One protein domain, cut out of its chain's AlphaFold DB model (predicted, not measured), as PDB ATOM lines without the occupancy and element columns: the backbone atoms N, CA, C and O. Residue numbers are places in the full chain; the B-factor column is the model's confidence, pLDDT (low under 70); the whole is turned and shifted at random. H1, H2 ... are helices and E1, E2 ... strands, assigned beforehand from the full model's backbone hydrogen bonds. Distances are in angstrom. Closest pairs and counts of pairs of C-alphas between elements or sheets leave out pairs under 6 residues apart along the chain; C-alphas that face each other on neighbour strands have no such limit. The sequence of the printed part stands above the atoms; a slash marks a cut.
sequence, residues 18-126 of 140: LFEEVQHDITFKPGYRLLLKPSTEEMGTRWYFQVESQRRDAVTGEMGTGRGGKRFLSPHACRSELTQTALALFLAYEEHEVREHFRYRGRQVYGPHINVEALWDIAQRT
ATOM      1  N   LEU A  18     225.311 340.016 220.879       92.69
ATOM      2  CA  LEU A  18     224.938 338.639 221.187       92.69
ATOM      3  C   LEU A  18     223.428 338.389 221.032       92.69
ATOM      4  O   LEU A  18     223.026 337.275 220.704       92.69
ATOM      5  N   PHE A  19     222.585 339.399 221.265       94.31
ATOM      6  CA  PHE A  19     221.137 339.258 221.107       94.31
ATOM      7  C   PHE A  19     220.754 339.000 219.649       94.31
ATOM      8  O   PHE A  19     219.902 338.151 219.386       94.31
ATOM      9  N   GLU A  20     221.392 339.707 218.717       94.25
ATOM     10  CA  GLU A  20     221.164 339.563 217.277       94.25
ATOM     11  C   GLU A  20     221.725 338.240 216.765       94.25
ATOM     12  O   GLU A  20     221.030 337.518 216.052       94.25
ATOM     13  N   GLU A  21     222.934 337.871 217.199       95.62
ATOM     14  CA  GLU A  21     223.537 336.581 216.857       95.62
ATOM     15  C   GLU A  21     222.627 335.416 217.257       95.62
ATOM     16  O   GLU A  21     222.284 334.572 216.432       95.62
ATOM     17  N   VAL A  22     222.166 335.393 218.514       95.81
ATOM     18  CA  VAL A  22     221.272 334.333 218.994       95.81
ATOM     19  C   VAL A  22     219.932 334.360 218.262       95.81
ATOM     20  O   VAL A  22     219.393 333.303 217.944       95.81
ATOM     21  N   GLN A  23     219.381 335.542 217.977       96.56
ATOM     22  CA  GLN A  23     218.119 335.647 217.249       96.56
ATOM     23  C   GLN A  23     218.220 335.071 215.833       96.56
ATOM     24  O   GLN A  23     217.290 334.390 215.402       96.56
ATOM     25  N   HIS A  24     219.327 335.322 215.135       95.88
ATOM     26  CA  HIS A  24     219.561 334.818 213.786       95.88
ATOM     27  C   HIS A  24     219.834 333.305 213.761       95.88
ATOM     28  O   HIS A  24     219.357 332.606 212.867       95.88
ATOM     29  N   ASP A  25     220.561 332.786 214.753       96.75
ATOM     30  CA  ASP A  25     220.908 331.361 214.837       96.75
ATOM     31  C   ASP A  25     219.702 330.469 215.181       96.75
ATOM     32  O   ASP A  25     219.699 329.264 214.907       96.75
ATOM     33  N   ILE A  26     218.659 331.040 215.789       96.12
ATOM     34  CA  ILE A  26     217.476 330.292 216.206       96.12
ATOM     35  C   ILE A  26     216.484 330.169 215.056       96.12
ATOM     36  O   ILE A  26     215.832 331.122 214.630       96.12
ATOM     37  N   THR A  27     216.285 328.927 214.632       95.31
ATOM     38  CA  THR A  27     215.225 328.543 213.706       95.31
ATOM     39  C   THR A  27     214.246 327.598 214.387       95.31
ATOM     40  O   THR A  27     214.589 326.836 215.293       95.31
ATOM     41  N   PHE A  28     212.994 327.660 213.949       93.06
ATOM     42  CA  PHE A  28     211.956 326.716 214.340       93.06
ATOM     43  C   PHE A  28     211.134 326.331 213.099       93.06
ATOM     44  O   PHE A  28     211.559 326.576 211.970       93.06
ATOM     45  N   LYS A  29     209.981 325.682 213.290       91.38
ATOM     46  CA  LYS A  29     209.073 325.243 212.223       91.38
ATOM     47  C   LYS A  29     208.806 326.351 211.181       91.38
ATOM     48  O   LYS A  29     208.795 327.533 211.530       91.38
ATOM     49  N   PRO A  30     208.507 325.991 209.919       90.94
ATOM     50  CA  PRO A  30     208.122 326.963 208.901       90.94
ATOM     51  C   PRO A  30     206.981 327.878 209.365       90.94
ATOM     52  O   PRO A  30     206.033 327.421 209.998       90.94
ATOM     53  N   GLY A  31     207.081 329.167 209.041       89.19
ATOM     54  CA  GLY A  31     206.101 330.185 209.436       89.19
ATOM     55  C   GLY A  31     206.359 330.823 210.801       89.19
ATOM     56  O   GLY A  31     205.752 331.855 211.088       89.19
ATOM     57  N   TYR A  32     207.285 330.278 211.598       94.69
ATOM     58  CA  TYR A  32     207.694 330.828 212.888       94.69
ATOM     59  C   TYR A  32     208.969 331.648 212.774       94.69
ATOM     60  O   TYR A  32     209.878 331.335 212.007       94.69
ATOM     61  N   ARG A  33     209.042 332.700 213.585       95.12
ATOM     62  CA  ARG A  33     210.188 333.604 213.649       95.12
ATOM     63  C   ARG A  33     210.339 334.154 215.058       95.12
ATOM     64  O   ARG A  33     209.354 334.499 215.711       95.12
ATOM     65  N   LEU A  34     211.586 334.239 215.510       97.25
ATOM     66  CA  LEU A  34     211.941 334.948 216.730       97.25
ATOM     67  C   LEU A  34     212.216 336.409 216.379       97.25
ATOM     68  O   LEU A  34     213.062 336.702 215.537       97.25
ATOM     69  N   LEU A  35     211.491 337.321 217.012       96.56
ATOM     70  CA  LEU A  35     211.683 338.757 216.872       96.56
ATOM     71  C   LEU A  35     212.529 339.274 218.031       96.56
ATOM     72  O   LEU A  35     212.240 338.953 219.182       96.56
ATOM     73  N   LEU A  36     213.499 340.132 217.725       96.38
ATOM     74  CA  LEU A  36     214.205 340.973 218.686       96.38
ATOM     75  C   LEU A  36     213.717 342.410 218.501       96.38
ATOM     76  O   LEU A  36     213.798 342.954 217.400       96.38
ATOM     77  N   LYS A  37     213.152 343.010 219.551       94.56
ATOM     78  CA  LYS A  37     212.603 344.371 219.483       94.56
ATOM     79  C   LYS A  37     212.952 345.183 220.729       94.56
ATOM     80  O   LYS A  37     212.961 344.620 221.827       94.56
ATOM     81  N   PRO A  38     213.171 346.498 220.584       92.25
ATOM     82  CA  PRO A  38     213.247 347.400 221.717       92.25
ATOM     83  C   PRO A  38     211.840 347.732 222.242       92.25
ATOM     84  O   PRO A  38     210.860 347.783 221.493       92.25
ATOM     85  N   SER A  39     211.748 347.967 223.545       89.19
ATOM     86  CA  SER A  39     210.641 348.634 224.226       89.19
ATOM     87  C   SER A  39     211.218 349.880 224.877       89.19
ATOM     88  O   SER A  39     212.034 349.766 225.792       89.19
ATOM     89  N   THR A  40     210.855 351.053 224.370       83.50
ATOM     90  CA  THR A  40     211.268 352.329 224.955       83.50
ATOM     91  C   THR A  40     210.253 352.714 226.017       83.50
ATOM     92  O   THR A  40     209.079 352.916 225.708       83.50
ATOM     93  N   GLU A  41     210.701 352.782 227.263       75.38
ATOM     94  CA  GLU A  41     209.906 353.233 228.403       75.38
ATOM     95  C   GLU A  41     210.543 354.490 229.007       75.38
ATOM     96  O   GLU A  41     211.686 354.825 228.693       75.38
ATOM     97  N   GLU A  42     209.821 355.189 229.887       69.56
ATOM     98  CA  GLU A  42     210.320 356.404 230.560       69.56
ATOM     99  C   GLU A  42     211.645 356.162 231.309       69.56
ATOM    100  O   GLU A  42     212.455 357.071 231.458       69.56
ATOM    101  N   MET A  43     211.893 354.917 231.730       67.06
ATOM    102  CA  MET A  43     213.099 354.487 232.445       67.06
ATOM    103  C   MET A  43     214.232 353.973 231.538       67.06
ATOM    104  O   MET A  43     215.222 353.448 232.046       67.06
ATOM    105  N   GLY A  44     214.094 354.069 230.213       75.31
ATOM    106  CA  GLY A  44     215.092 353.613 229.243       75.31
ATOM    107  C   GLY A  44     214.583 352.534 228.284       75.31
ATOM    108  O   GLY A  44     213.428 352.106 228.322       75.31
ATOM    109  N   THR A  45     215.462 352.093 227.380       84.75
ATOM    110  CA  THR A  45     215.127 351.077 226.371       84.75
ATOM    111  C   THR A  45     215.504 349.682 226.854       84.75
ATOM    112  O   THR A  45     216.654 349.425 227.198       84.75
ATOM    113  N   ARG A  46     214.543 348.751 226.825       88.62
ATOM    114  CA  ARG A  46     214.766 347.328 227.122       88.62
ATOM    115  C   ARG A  46     214.487 346.468 225.904       88.62
ATOM    116  O   ARG A  46     213.466 346.632 225.239       88.62
ATOM    117  N   TRP A  47     215.359 345.505 225.644       93.12
ATOM    118  CA  TRP A  47     215.184 344.558 224.548       93.12
ATOM    119  C   TRP A  47     214.395 343.338 224.995       93.12
ATOM    120  O   TRP A  47     214.519 342.886 226.134       93.12
ATOM    121  N   TYR A  48     213.579 342.795 224.100       95.56
ATOM    122  CA  TYR A  48     212.846 341.562 224.344       95.56
ATOM    123  C   TYR A  48     212.835 340.656 223.122       95.56
ATOM    124  O   TYR A  48     212.845 341.114 221.975       95.56
ATOM    125  N   PHE A  49     212.726 339.361 223.399       97.56
ATOM    126  CA  PHE A  49     212.327 338.374 222.415       97.56
ATOM    127  C   PHE A  49     210.808 338.198 222.391       97.56
ATOM    128  O   PHE A  49     210.135 338.260 223.426       97.56
ATOM    129  N   GLN A  50     210.269 337.968 221.196       97.62
ATOM    130  CA  GLN A  50     208.866 337.631 220.975       97.62
ATOM    131  C   GLN A  50     208.744 336.671 219.793       97.62
ATOM    132  O   GLN A  50     209.358 336.883 218.753       97.62
ATOM    133  N   VAL A  51     207.923 335.633 219.932       96.88
ATOM    134  CA  VAL A  51     207.613 334.725 218.820       96.88
ATOM    135  C   VAL A  51     206.533 335.335 217.942       96.88
ATOM    136  O   VAL A  51     205.546 335.882 218.440       96.88
ATOM    137  N   GLU A  52     206.713 335.223 216.634       94.94
ATOM    138  CA  GLU A  52     205.713 335.559 215.631       94.94
ATOM    139  C   GLU A  52     205.497 334.356 214.713       94.94
ATOM    140  O   GLU A  52     206.454 333.710 214.286       94.94
ATOM    141  N   SER A  53     204.232 334.047 214.433       93.69
ATOM    142  CA  SER A  53     203.836 332.907 213.608       93.69
ATOM    143  C   SER A  53     202.783 333.310 212.581       93.69
ATOM    144  O   SER A  53     201.880 334.097 212.875       93.69
ATOM    145  N   GLN A  54     202.892 332.775 211.366       89.38
ATOM    146  CA  GLN A  54     201.800 332.791 210.396       89.38
ATOM    147  C   GLN A  54     200.884 331.600 210.656       89.38
ATOM    148  O   GLN A  54     201.279 330.450 210.472       89.38
ATOM    149  N   ARG A  55     199.649 331.878 211.066       82.12
ATOM    150  CA  ARG A  55     198.707 330.846 211.493       82.12
ATOM    151  C   ARG A  55     197.295 331.139 211.030       82.12
ATOM    152  O   ARG A  55     196.964 332.276 210.703       82.12
ATOM    153  N   ARG A  56     196.457 330.109 211.045       80.94
ATOM    154  CA  ARG A  56     195.013 330.272 210.916       80.94
ATOM    155  C   ARG A  56     194.451 330.717 212.265       80.94
ATOM    156  O   ARG A  56     194.749 330.099 213.281       80.94
ATOM    157  N   ASP A  57     193.661 331.778 212.268       75.88
ATOM    158  CA  ASP A  57     192.972 332.258 213.460       75.88
ATOM    159  C   ASP A  57     191.921 331.232 213.921       75.88
ATOM    160  O   ASP A  57     191.148 330.714 213.112       75.88
ATOM    161  N   ALA A  58     191.896 330.927 215.219       73.50
ATOM    162  CA  ALA A  58     191.011 329.907 215.783       73.50
ATOM    163  C   ALA A  58     189.525 330.325 215.817       73.50
ATOM    164  O   ALA A  58     188.653 329.464 215.967       73.50
ATOM    165  N   VAL A  59     189.233 331.626 215.705       74.62
ATOM    166  CA  VAL A  59     187.888 332.213 215.759       74.62
ATOM    167  C   VAL A  59     187.367 332.501 214.354       74.62
ATOM    168  O   VAL A  59     186.268 332.067 214.013       74.62
ATOM    169  N   THR A  60     188.139 333.216 213.532       76.69
ATOM    170  CA  THR A  60     187.723 333.623 212.179       76.69
ATOM    171  C   THR A  60     188.052 332.572 211.125       76.69
ATOM    172  O   THR A  60     187.402 332.507 210.085       76.69
ATOM    173  N   GLY A  61     189.054 331.727 211.376       77.50
ATOM    174  CA  GLY A  61     189.549 330.766 210.401       77.50
ATOM    175  C   GLY A  61     190.383 331.398 209.285       77.50
ATOM    176  O   GLY A  61     190.735 330.694 208.344       77.50
ATOM    177  N   GLU A  62     190.720 332.681 209.341       86.25
ATOM    178  CA  GLU A  62     191.534 333.333 208.311       86.25
ATOM    179  C   GLU A  62     193.029 333.205 208.607       86.25
ATOM    180  O   GLU A  62     193.438 333.014 209.751       86.25
ATOM    181  N   MET A  63     193.874 333.291 207.575       85.12
ATOM    182  CA  MET A  63     195.322 333.346 207.785       85.12
ATOM    183  C   MET A  63     195.710 334.719 208.331       85.12
ATOM    184  O   MET A  63     195.444 335.741 207.704       85.12
ATOM    185  N   GLY A  64     196.380 334.729 209.477       86.50
ATOM    186  CA  GLY A  64     196.829 335.928 210.166       86.50
ATOM    187  C   GLY A  64     198.228 335.778 210.753       86.50
ATOM    188  O   GLY A  64     198.868 334.726 210.688       86.50
ATOM    189  N   THR A  65     198.722 336.874 211.328       88.94
ATOM    190  CA  THR A  65     199.984 336.886 212.076       88.94
ATOM    191  C   THR A  65     199.679 336.859 213.567       88.94
ATOM    192  O   THR A  65     199.138 337.821 214.109       88.94
ATOM    193  N   GLY A  66     200.038 335.760 214.227       89.25
ATOM    194  CA  GLY A  66     199.990 335.627 215.678       89.25
ATOM    195  C   GLY A  66     201.296 336.080 216.321       89.25
ATOM    196  O   GLY A  66     202.378 335.875 215.767       89.25
ATOM    197  N   ARG A  67     201.200 336.707 217.495       93.00
ATOM    198  CA  ARG A  67     202.356 337.116 218.301       93.00
ATOM    199  C   ARG A  67     202.224 336.579 219.713       93.00
ATOM    200  O   ARG A  67     201.166 336.700 220.321       93.00
ATOM    201  N   GLY A  68     203.308 336.006 220.217       91.69
ATOM    202  CA  GLY A  68     203.380 335.466 221.566       91.69
ATOM    203  C   GLY A  68     203.637 336.512 222.638       91.69
ATOM    204  O   GLY A  68     203.724 337.717 222.379       91.69
ATOM    205  N   GLY A  69     203.834 336.017 223.858       92.56
ATOM    206  CA  GLY A  69     204.344 336.817 224.966       92.56
ATOM    207  C   GLY A  69     205.719 337.423 224.666       92.56
ATOM    208  O   GLY A  69     206.443 336.982 223.771       92.56
ATOM    209  N   LYS A  70     206.077 338.454 225.433       95.69
ATOM    210  CA  LYS A  70     207.388 339.110 225.377       95.69
ATOM    211  C   LYS A  70     208.249 338.617 226.538       95.69
ATOM    212  O   LYS A  70     207.759 338.524 227.665       95.69
ATOM    213  N   ARG A  71     209.527 338.333 226.290       96.50
ATOM    214  CA  ARG A  71     210.525 338.076 227.342       96.50
ATOM    215  C   ARG A  71     211.642 339.099 227.239       96.50
ATOM    216  O   ARG A  71     212.380 339.094 226.258       96.50
ATOM    217  N   PHE A  72     211.732 339.976 228.235       94.19
ATOM    218  CA  PHE A  72     212.791 340.975 228.327       94.19
ATOM    219  C   PHE A  72     214.136 340.316 228.622       94.19
ATOM    220  O   PHE A  72     214.210 339.362 229.396       94.19
ATOM    221  N   LEU A  73     215.179 340.826 227.975       93.62
ATOM    222  CA  LEU A  73     216.523 340.276 228.033       93.62
ATOM    223  C   LEU A  73     217.344 341.022 229.079       93.62
ATOM    224  O   LEU A  73     217.295 342.249 229.171       93.62
ATOM    225  N   SER A  74     218.101 340.261 229.868       90.50
ATOM    226  CA  SER A  74     219.073 340.831 230.795       90.50
ATOM    227  C   SER A  74     220.310 341.305 230.029       90.50
ATOM    228  O   SER A  74     220.785 340.578 229.151       90.50
ATOM    229  N   PRO A  75     220.896 342.453 230.405       86.12
ATOM    230  CA  PRO A  75     222.185 342.894 229.891       86.12
ATOM    231  C   PRO A  75     223.325 341.887 230.042       86.12
ATOM    232  O   PRO A  75     224.239 341.821 229.226       86.12
ATOM    233  N   HIS A  76     223.253 341.077 231.093       89.94
ATOM    234  CA  HIS A  76     224.283 340.103 231.440       89.94
ATOM    235  C   HIS A  76     223.945 338.689 230.958       89.94
ATOM    236  O   HIS A  76     224.630 337.744 231.338       89.94
ATOM    237  N   ALA A  77     222.885 338.536 230.155       92.94
ATOM    238  CA  ALA A  77     222.450 337.230 229.685       92.94
ATOM    239  C   ALA A  77     223.518 336.588 228.793       92.94
ATOM    240  O   ALA A  77     223.969 337.167 227.801       92.94
ATOM    241  N   CYS A  78     223.887 335.357 229.120       95.94
ATOM    242  CA  CYS A  78     224.772 334.553 228.297       95.94
ATOM    243  C   CYS A  78     224.004 333.845 227.167       95.94
ATOM    244  O   CYS A  78     222.775 333.742 227.165       95.94
ATOM    245  N   ARG A  79     224.741 333.302 226.190       97.06
ATOM    246  CA  ARG A  79     224.161 332.620 225.019       97.06
ATOM    247  C   ARG A  79     223.181 331.507 225.406       97.06
ATOM    248  O   ARG A  79     222.136 331.366 224.770       97.06
ATOM    249  N   SER A  80     223.497 330.722 226.438       96.69
ATOM    250  CA  SER A  80     222.640 329.619 226.885       96.69
ATOM    251  C   SER A  80     221.338 330.119 227.516       96.69
ATOM    252  O   SER A  80     220.290 329.534 227.250       96.69
ATOM    253  N   GLU A  81     221.367 331.208 228.285       97.50
ATOM    254  CA  GLU A  81     220.165 331.839 228.850       97.50
ATOM    255  C   GLU A  81     219.272 332.430 227.757       97.50
ATOM    256  O   GLU A  81     218.058 332.227 227.774       97.50
ATOM    257  N   LEU A  82     219.863 333.105 226.767       97.06
ATOM    258  CA  LEU A  82     219.129 333.655 225.624       97.06
ATOM    259  C   LEU A  82     218.468 332.546 224.796       97.06
ATOM    260  O   LEU A  82     217.290 332.644 224.451       97.06
ATOM    261  N   THR A  83     219.197 331.456 224.545       97.62
ATOM    262  CA  THR A  83     218.678 330.293 223.811       97.62
ATOM    263  C   THR A  83     217.533 329.618 224.570       97.62
ATOM    264  O   THR A  83     216.490 329.324 223.987       97.62
ATOM    265  N   GLN A  84     217.677 329.422 225.883       97.81
ATOM    266  CA  GLN A  84     216.611 328.866 226.725       97.81
ATOM    267  C   GLN A  84     215.396 329.794 226.808       97.81
ATOM    268  O   GLN A  84     214.259 329.325 226.771       97.81
ATOM    269  N   THR A  85     215.616 331.109 226.854       97.75
ATOM    270  CA  THR A  85     214.545 332.114 226.838       97.75
ATOM    271  C   THR A  85     213.733 332.033 225.549       97.75
ATOM    272  O   THR A  85     212.500 332.025 225.586       97.75
ATOM    273  N   ALA A  86     214.411 331.928 224.406       97.38
ATOM    274  CA  ALA A  86     213.765 331.743 223.115       97.38
ATOM    275  C   ALA A  86     213.011 330.406 223.030       97.38
ATOM    276  O   ALA A  86     211.852 330.388 222.620       97.38
ATOM    277  N   LEU A  87     213.609 329.297 223.484       97.81
ATOM    278  CA  LEU A  87     212.933 327.996 223.546       97.81
ATOM    279  C   LEU A  87     211.652 328.067 224.390       97.81
ATOM    280  O   LEU A  87     210.598 327.605 223.953       97.81
ATOM    281  N   ALA A  88     211.719 328.686 225.569       97.88
ATOM    282  CA  ALA A  88     210.566 328.857 226.446       97.88
ATOM    283  C   ALA A  88     209.444 329.672 225.781       97.88
ATOM    284  O   ALA A  88     208.269 329.369 225.981       97.88
ATOM    285  N   LEU A  89     209.785 330.679 224.968       97.62
ATOM    286  CA  LEU A  89     208.806 331.434 224.185       97.62
ATOM    287  C   LEU A  89     208.111 330.567 223.131       97.62
ATOM    288  O   LEU A  89     206.890 330.639 223.014       97.62
ATOM    289  N   PHE A  90     208.858 329.750 222.382       97.25
ATOM    290  CA  PHE A  90     208.262 328.851 221.389       97.25
ATOM    291  C   PHE A  90     207.364 327.801 222.040       97.25
ATOM    292  O   PHE A  90     206.258 327.577 221.559       97.25
ATOM    293  N   LEU A  91     207.795 327.208 223.157       97.12
ATOM    294  CA  LEU A  91     206.985 326.249 223.912       97.12
ATOM    295  C   LEU A  91     205.682 326.878 224.412       97.12
ATOM    296  O   LEU A  91     204.615 326.311 224.199       97.12
ATOM    297  N   ALA A  92     205.760 328.062 225.024       95.94
ATOM    298  CA  ALA A  92     204.580 328.779 225.497       95.94
ATOM    299  C   ALA A  92     203.638 329.159 224.343       95.94
ATOM    300  O   ALA A  92     202.421 329.095 224.491       95.94
ATOM    301  N   TYR A  93     204.189 329.531 223.184       95.25
ATOM    302  CA  TYR A  93     203.387 329.850 222.008       95.25
ATOM    303  C   TYR A  93     202.680 328.615 221.437       95.25
ATOM    304  O   TYR A  93     201.478 328.648 221.208       95.25
ATOM    305  N   GLU A  94     203.389 327.504 221.236       94.81
ATOM    306  CA  GLU A  94     202.774 326.258 220.757       94.81
ATOM    307  C   GLU A  94     201.703 325.752 221.727       94.81
ATOM    308  O   GLU A  94     200.637 325.304 221.311       94.81
ATOM    309  N   GLU A  95     201.959 325.846 223.028       95.12
ATOM    310  CA  GLU A  95     200.979 325.482 224.042       95.12
ATOM    311  C   GLU A  95     199.718 326.360 223.960       95.12
ATOM    312  O   GLU A  95     198.600 325.842 224.041       95.12
ATOM    313  N   HIS A  96     199.881 327.670 223.736       92.50
ATOM    314  CA  HIS A  96     198.778 328.600 223.476       92.50
ATOM    315  C   HIS A  96     197.949 328.143 222.271       92.50
ATOM    316  O   HIS A  96     196.734 327.997 222.397       92.50
ATOM    317  N   GLU A  97     198.590 327.839 221.137       91.56
ATOM    318  CA  GLU A  97     197.913 327.341 219.927       91.56
ATOM    319  C   GLU A  97     197.136 326.050 220.189       91.56
ATOM    320  O   GLU A  97     195.975 325.919 219.791       91.56
ATOM    321  N   VAL A  98     197.763 325.097 220.886       92.81
ATOM    322  CA  VAL A  98     197.141 323.819 221.240       92.81
ATOM    323  C   VAL A  98     195.906 324.063 222.099       92.81
ATOM    324  O   VAL A  98     194.843 323.526 221.793       92.81
ATOM    325  N   ARG A  99     196.003 324.904 223.136       93.12
ATOM    326  CA  ARG A  99     194.860 325.246 223.997       93.12
ATOM    327  C   ARG A  99     193.745 325.928 223.205       93.12
ATOM    328  O   ARG A  99     192.580 325.594 223.392       93.12
ATOM    329  N   GLU A 100     194.076 326.832 222.288       90.06
ATOM    330  CA  GLU A 100     193.084 327.520 221.456       90.06
ATOM    331  C   GLU A 100     192.347 326.613 220.476       90.06
ATOM    332  O   GLU A 100     191.184 326.879 220.179       90.06
ATOM    333  N   HIS A 101     192.965 325.528 220.009       89.69
ATOM    334  CA  HIS A 101     192.362 324.604 219.044       89.69
ATOM    335  C   HIS A 101     191.805 323.328 219.681       89.69
ATOM    336  O   HIS A 101     190.995 322.630 219.067       89.69
ATOM    337  N   PHE A 102     192.176 323.019 220.923       92.06
ATOM    338  CA  PHE A 102     191.689 321.832 221.610       92.06
ATOM    339  C   PHE A 102     190.192 321.956 221.925       92.06
ATOM    340  O   PHE A 102     189.728 322.924 222.538       92.06
ATOM    341  N   ARG A 103     189.406 320.965 221.492       92.00
ATOM    342  CA  ARG A 103     187.957 320.909 221.723       92.00
ATOM    343  C   ARG A 103     187.596 319.609 222.428       92.00
ATOM    344  O   ARG A 103     187.834 318.527 221.903       92.00
ATOM    345  N   TYR A 104     186.944 319.716 223.581       94.25
ATOM    346  CA  TYR A 104     186.308 318.592 224.256       94.25
ATOM    347  C   TYR A 104     184.794 318.716 224.099       94.25
ATOM    348  O   TYR A 104     184.201 319.730 224.466       94.25
ATOM    349  N   ARG A 105     184.165 317.695 223.501       94.19
ATOM    350  CA  ARG A 105     182.722 317.688 223.176       94.19
ATOM    351  C   ARG A 105     182.283 318.929 222.379       94.19
ATOM    352  O   ARG A 105     181.262 319.544 222.668       94.19
ATOM    353  N   GLY A 106     183.105 319.324 221.404       90.88
ATOM    354  CA  GLY A 106     182.862 320.489 220.546       90.88
ATOM    355  C   GLY A 106     183.088 321.850 221.213       90.88
ATOM    356  O   GLY A 106     182.922 322.870 220.553       90.88
ATOM    357  N   ARG A 107     183.490 321.899 222.490       88.56
ATOM    358  CA  ARG A 107     183.743 323.147 223.221       88.56
ATOM    359  C   ARG A 107     185.214 323.309 223.564       88.56
ATOM    360  O   ARG A 107     185.911 322.335 223.837       88.56
ATOM    361  N   GLN A 108     185.677 324.552 223.570       89.69
ATOM    362  CA  GLN A 108     186.995 324.892 224.081       89.69
ATOM    363  C   GLN A 108     186.961 324.841 225.610       89.69
ATOM    364  O   GLN A 108     186.280 325.642 226.243       89.69
ATOM    365  N   VAL A 109     187.655 323.865 226.192       90.06
ATOM    366  CA  VAL A 109     187.716 323.670 227.654       90.06
ATOM    367  C   VAL A 109     189.011 324.188 228.269       90.06
ATOM    368  O   VAL A 109     189.058 324.463 229.462       90.06
ATOM    369  N   TYR A 110     190.042 324.357 227.446       89.25
ATOM    370  CA  TYR A 110     191.299 324.989 227.816       89.25
ATOM    371  C   TYR A 110     191.492 326.206 226.930       89.25
ATOM    372  O   TYR A 110     191.165 326.180 225.750       89.25
ATOM    373  N   GLY A 111     192.002 327.294 227.484       86.94
ATOM    374  CA  GLY A 111     192.193 328.502 226.708       86.94
ATOM    375  C   GLY A 111     192.973 329.539 227.498       86.94
ATOM    376  O   GLY A 111     192.699 329.715 228.684       86.94
ATOM    377  N   PRO A 112     193.919 330.239 226.859       83.56
ATOM    378  CA  PRO A 112     194.651 331.341 227.484       83.56
ATOM    379  C   PRO A 112     193.743 332.546 227.787       83.56
ATOM    380  O   PRO A 112     194.095 333.399 228.593       83.56
ATOM    381  N   HIS A 113     192.563 332.597 227.165       85.31
ATOM    382  CA  HIS A 113     191.581 333.675 227.294       85.31
ATOM    383  C   HIS A 113     190.375 333.312 228.173       85.31
ATOM    384  O   HIS A 113     189.394 334.052 228.206       85.31
ATOM    385  N   ILE A 114     190.414 332.171 228.872       87.94
ATOM    386  CA  ILE A 114     189.368 331.831 229.843       87.94
ATOM    387  C   ILE A 114     189.417 332.854 230.979       87.94
ATOM    388  O   ILE A 114     190.480 333.129 231.534       87.94
ATOM    389  N   ASN A 115     188.256 333.411 231.325       89.81
ATOM    390  CA  ASN A 115     188.139 334.344 232.437       89.81
ATOM    391  C   ASN A 115     188.508 333.632 233.751       89.81
ATOM    392  O   ASN A 115     187.867 332.652 234.133       89.81
ATOM    393  N   VAL A 116     189.545 334.139 234.421       90.38
ATOM    394  CA  VAL A 116     190.086 333.554 235.654       90.38
ATOM    395  C   VAL A 116     189.081 333.620 236.807       90.38
ATOM    396  O   VAL A 116     188.967 332.644 237.538       90.38
ATOM    397  N   GLU A 117     188.295 334.691 236.926       93.56
ATOM    398  CA  GLU A 117     187.250 334.822 237.956       93.56
ATOM    399  C   GLU A 117     186.121 333.808 237.737       93.56
ATOM    400  O   GLU A 117     185.689 333.122 238.659       93.56
ATOM    401  N   ALA A 118     185.694 333.622 236.485       89.56
ATOM    402  CA  ALA A 118     184.700 332.598 236.164       89.56
ATOM    403  C   ALA A 118     185.227 331.183 236.461       89.56
ATOM    404  O   ALA A 118     184.475 330.312 236.902       89.56
ATOM    405  N   LEU A 119     186.520 330.941 236.218       88.38
ATOM    406  CA  LEU A 119     187.162 329.673 236.551       88.38
ATOM    407  C   LEU A 119     187.262 329.471 238.069       88.38
ATOM    408  O   LEU A 119     187.029 328.358 238.534       88.38
ATOM    409  N   TRP A 120     187.563 330.526 238.828       88.00
ATOM    410  CA  TRP A 120     187.587 330.523 240.291       88.00
ATOM    411  C   TRP A 120     186.222 330.152 240.879       88.00
ATOM    412  O   TRP A 120     186.128 329.207 241.663       88.00
ATOM    413  N   ASP A 121     185.152 330.808 240.425       89.88
ATOM    414  CA  ASP A 121     183.782 330.524 240.864       89.88
ATOM    415  C   ASP A 121     183.376 329.065 240.615       89.88
ATOM    416  O   ASP A 121     182.668 328.452 241.420       89.88
ATOM    417  N   ILE A 122     183.805 328.494 239.483       88.19
ATOM    418  CA  ILE A 122     183.574 327.081 239.166       88.19
ATOM    419  C   ILE A 122     184.417 326.196 240.082       88.19
ATOM    420  O   ILE A 122     183.875 325.259 240.664       88.19
ATOM    421  N   ALA A 123     185.707 326.502 240.246       87.62
ATOM    422  CA  ALA A 123     186.622 325.728 241.078       87.62
ATOM    423  C   ALA A 123     186.097 325.582 242.512       87.62
ATOM    424  O   ALA A 123     186.066 324.465 243.021       87.62
ATOM    425  N   GLN A 124     185.558 326.656 243.102       83.25
ATOM    426  CA  GLN A 124     184.922 326.622 244.426       83.25
ATOM    427  C   GLN A 124     183.756 325.625 244.536       83.25
ATOM    428  O   GLN A 124     183.464 325.124 245.617       83.25
ATOM    429  N   ARG A 125     183.057 325.343 243.433       82.44
ATOM    430  CA  ARG A 125     181.875 324.462 243.404       82.44
ATOM    431  C   ARG A 125     182.203 323.026 243.011       82.44
ATOM    432  O   ARG A 125     181.349 322.154 243.146       82.44
ATOM    433  N   THR A 126     183.392 322.789 242.460       74.38
ATOM    434  CA  THR A 126     183.748 321.524 241.803       74.38
ATOM    435  C   THR A 126     185.082 320.953 242.265       74.38
ATOM    436  O   THR A 126     185.610 320.073 241.595       74.38
TER     437      THR A 126
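AT A GLANCE: This is residues 18 to 126 of the 140 residues of an uncharacterized protein of Nocardioides simplex (UniProt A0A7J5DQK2). A strongly twisted, three-stranded sheet has the long helix H2 packed slantwise over E2 and E3, and the short helix H1 over E1 on the same face. Past H2, a long link leads to H3; residues 114 to 126, of which 116 to 126 belong to H3, stick out from this body. The printed part has 109 residues, with three named helices and three named strands in the order H1 E1 E2 E3 H2 H3; the sheet, E1 - E2 - E3, is antiparallel and the class is mixed. The whole is loose, with a radius of gyration of the C-alphas of 17.0 A and spans of 48 by 33 by 26 A.

IN THESE COORDINATES: H1, residues 18 to 25, begins at C-alpha 18 (224.938, 338.639, 221.187). E1 is residues 32 to 41, 27.3 A long; E2, residues 44 to 56, 35.8 A; E3, residues 63 to 72, 28.0 A. H2, residues 79 to 101, is 33.3 A long. H3, residues 116 to 126, ends at C-alpha 126 (183.748, 321.524, 241.803).

HOW THE PARTS SIT: E1, E2 and E3 form a meander, each strand the antiparallel neighbour of the one before. In the hairpin E1 and E2, N 35 and O 50 are 2.8 A apart; in the hairpin E2 and E3, N 66 and O 53 are 2.8 A apart, both within hydrogen-bond range. H1 and H2 on one face of the sheet make two layers, helices over strands. H1 runs along E1, with a height over the sheet of 8.9 A; the closest C-alphas are those of Gln 23 and Leu 34, 6.2 A. H2 has a height of 8.7 A; its closest C-alphas to E3 are those of Tyr 93 and Gly 68, 5.6 A. With residues 79 to 83 alone H2 touches H1, at a steep tilt of 53 degrees; the C-alphas of Thr 83 and Val 22 are closest, 6.8 A. H3 is apart from H2 and not on the sheet. In H1 and H2 every O i to N i+4 pair is within hydrogen-bond range, in H3 6 of 7.

THE WHOLE: The C-alphas farthest apart, those of Glu 21 and Arg 125, are 50.9 A apart. The printed part has no cut; the link H2 to H3, residues 102 to 115, is long. Mean pLDDT of the printed part is 90.6, with residues 42 to 43 under 70.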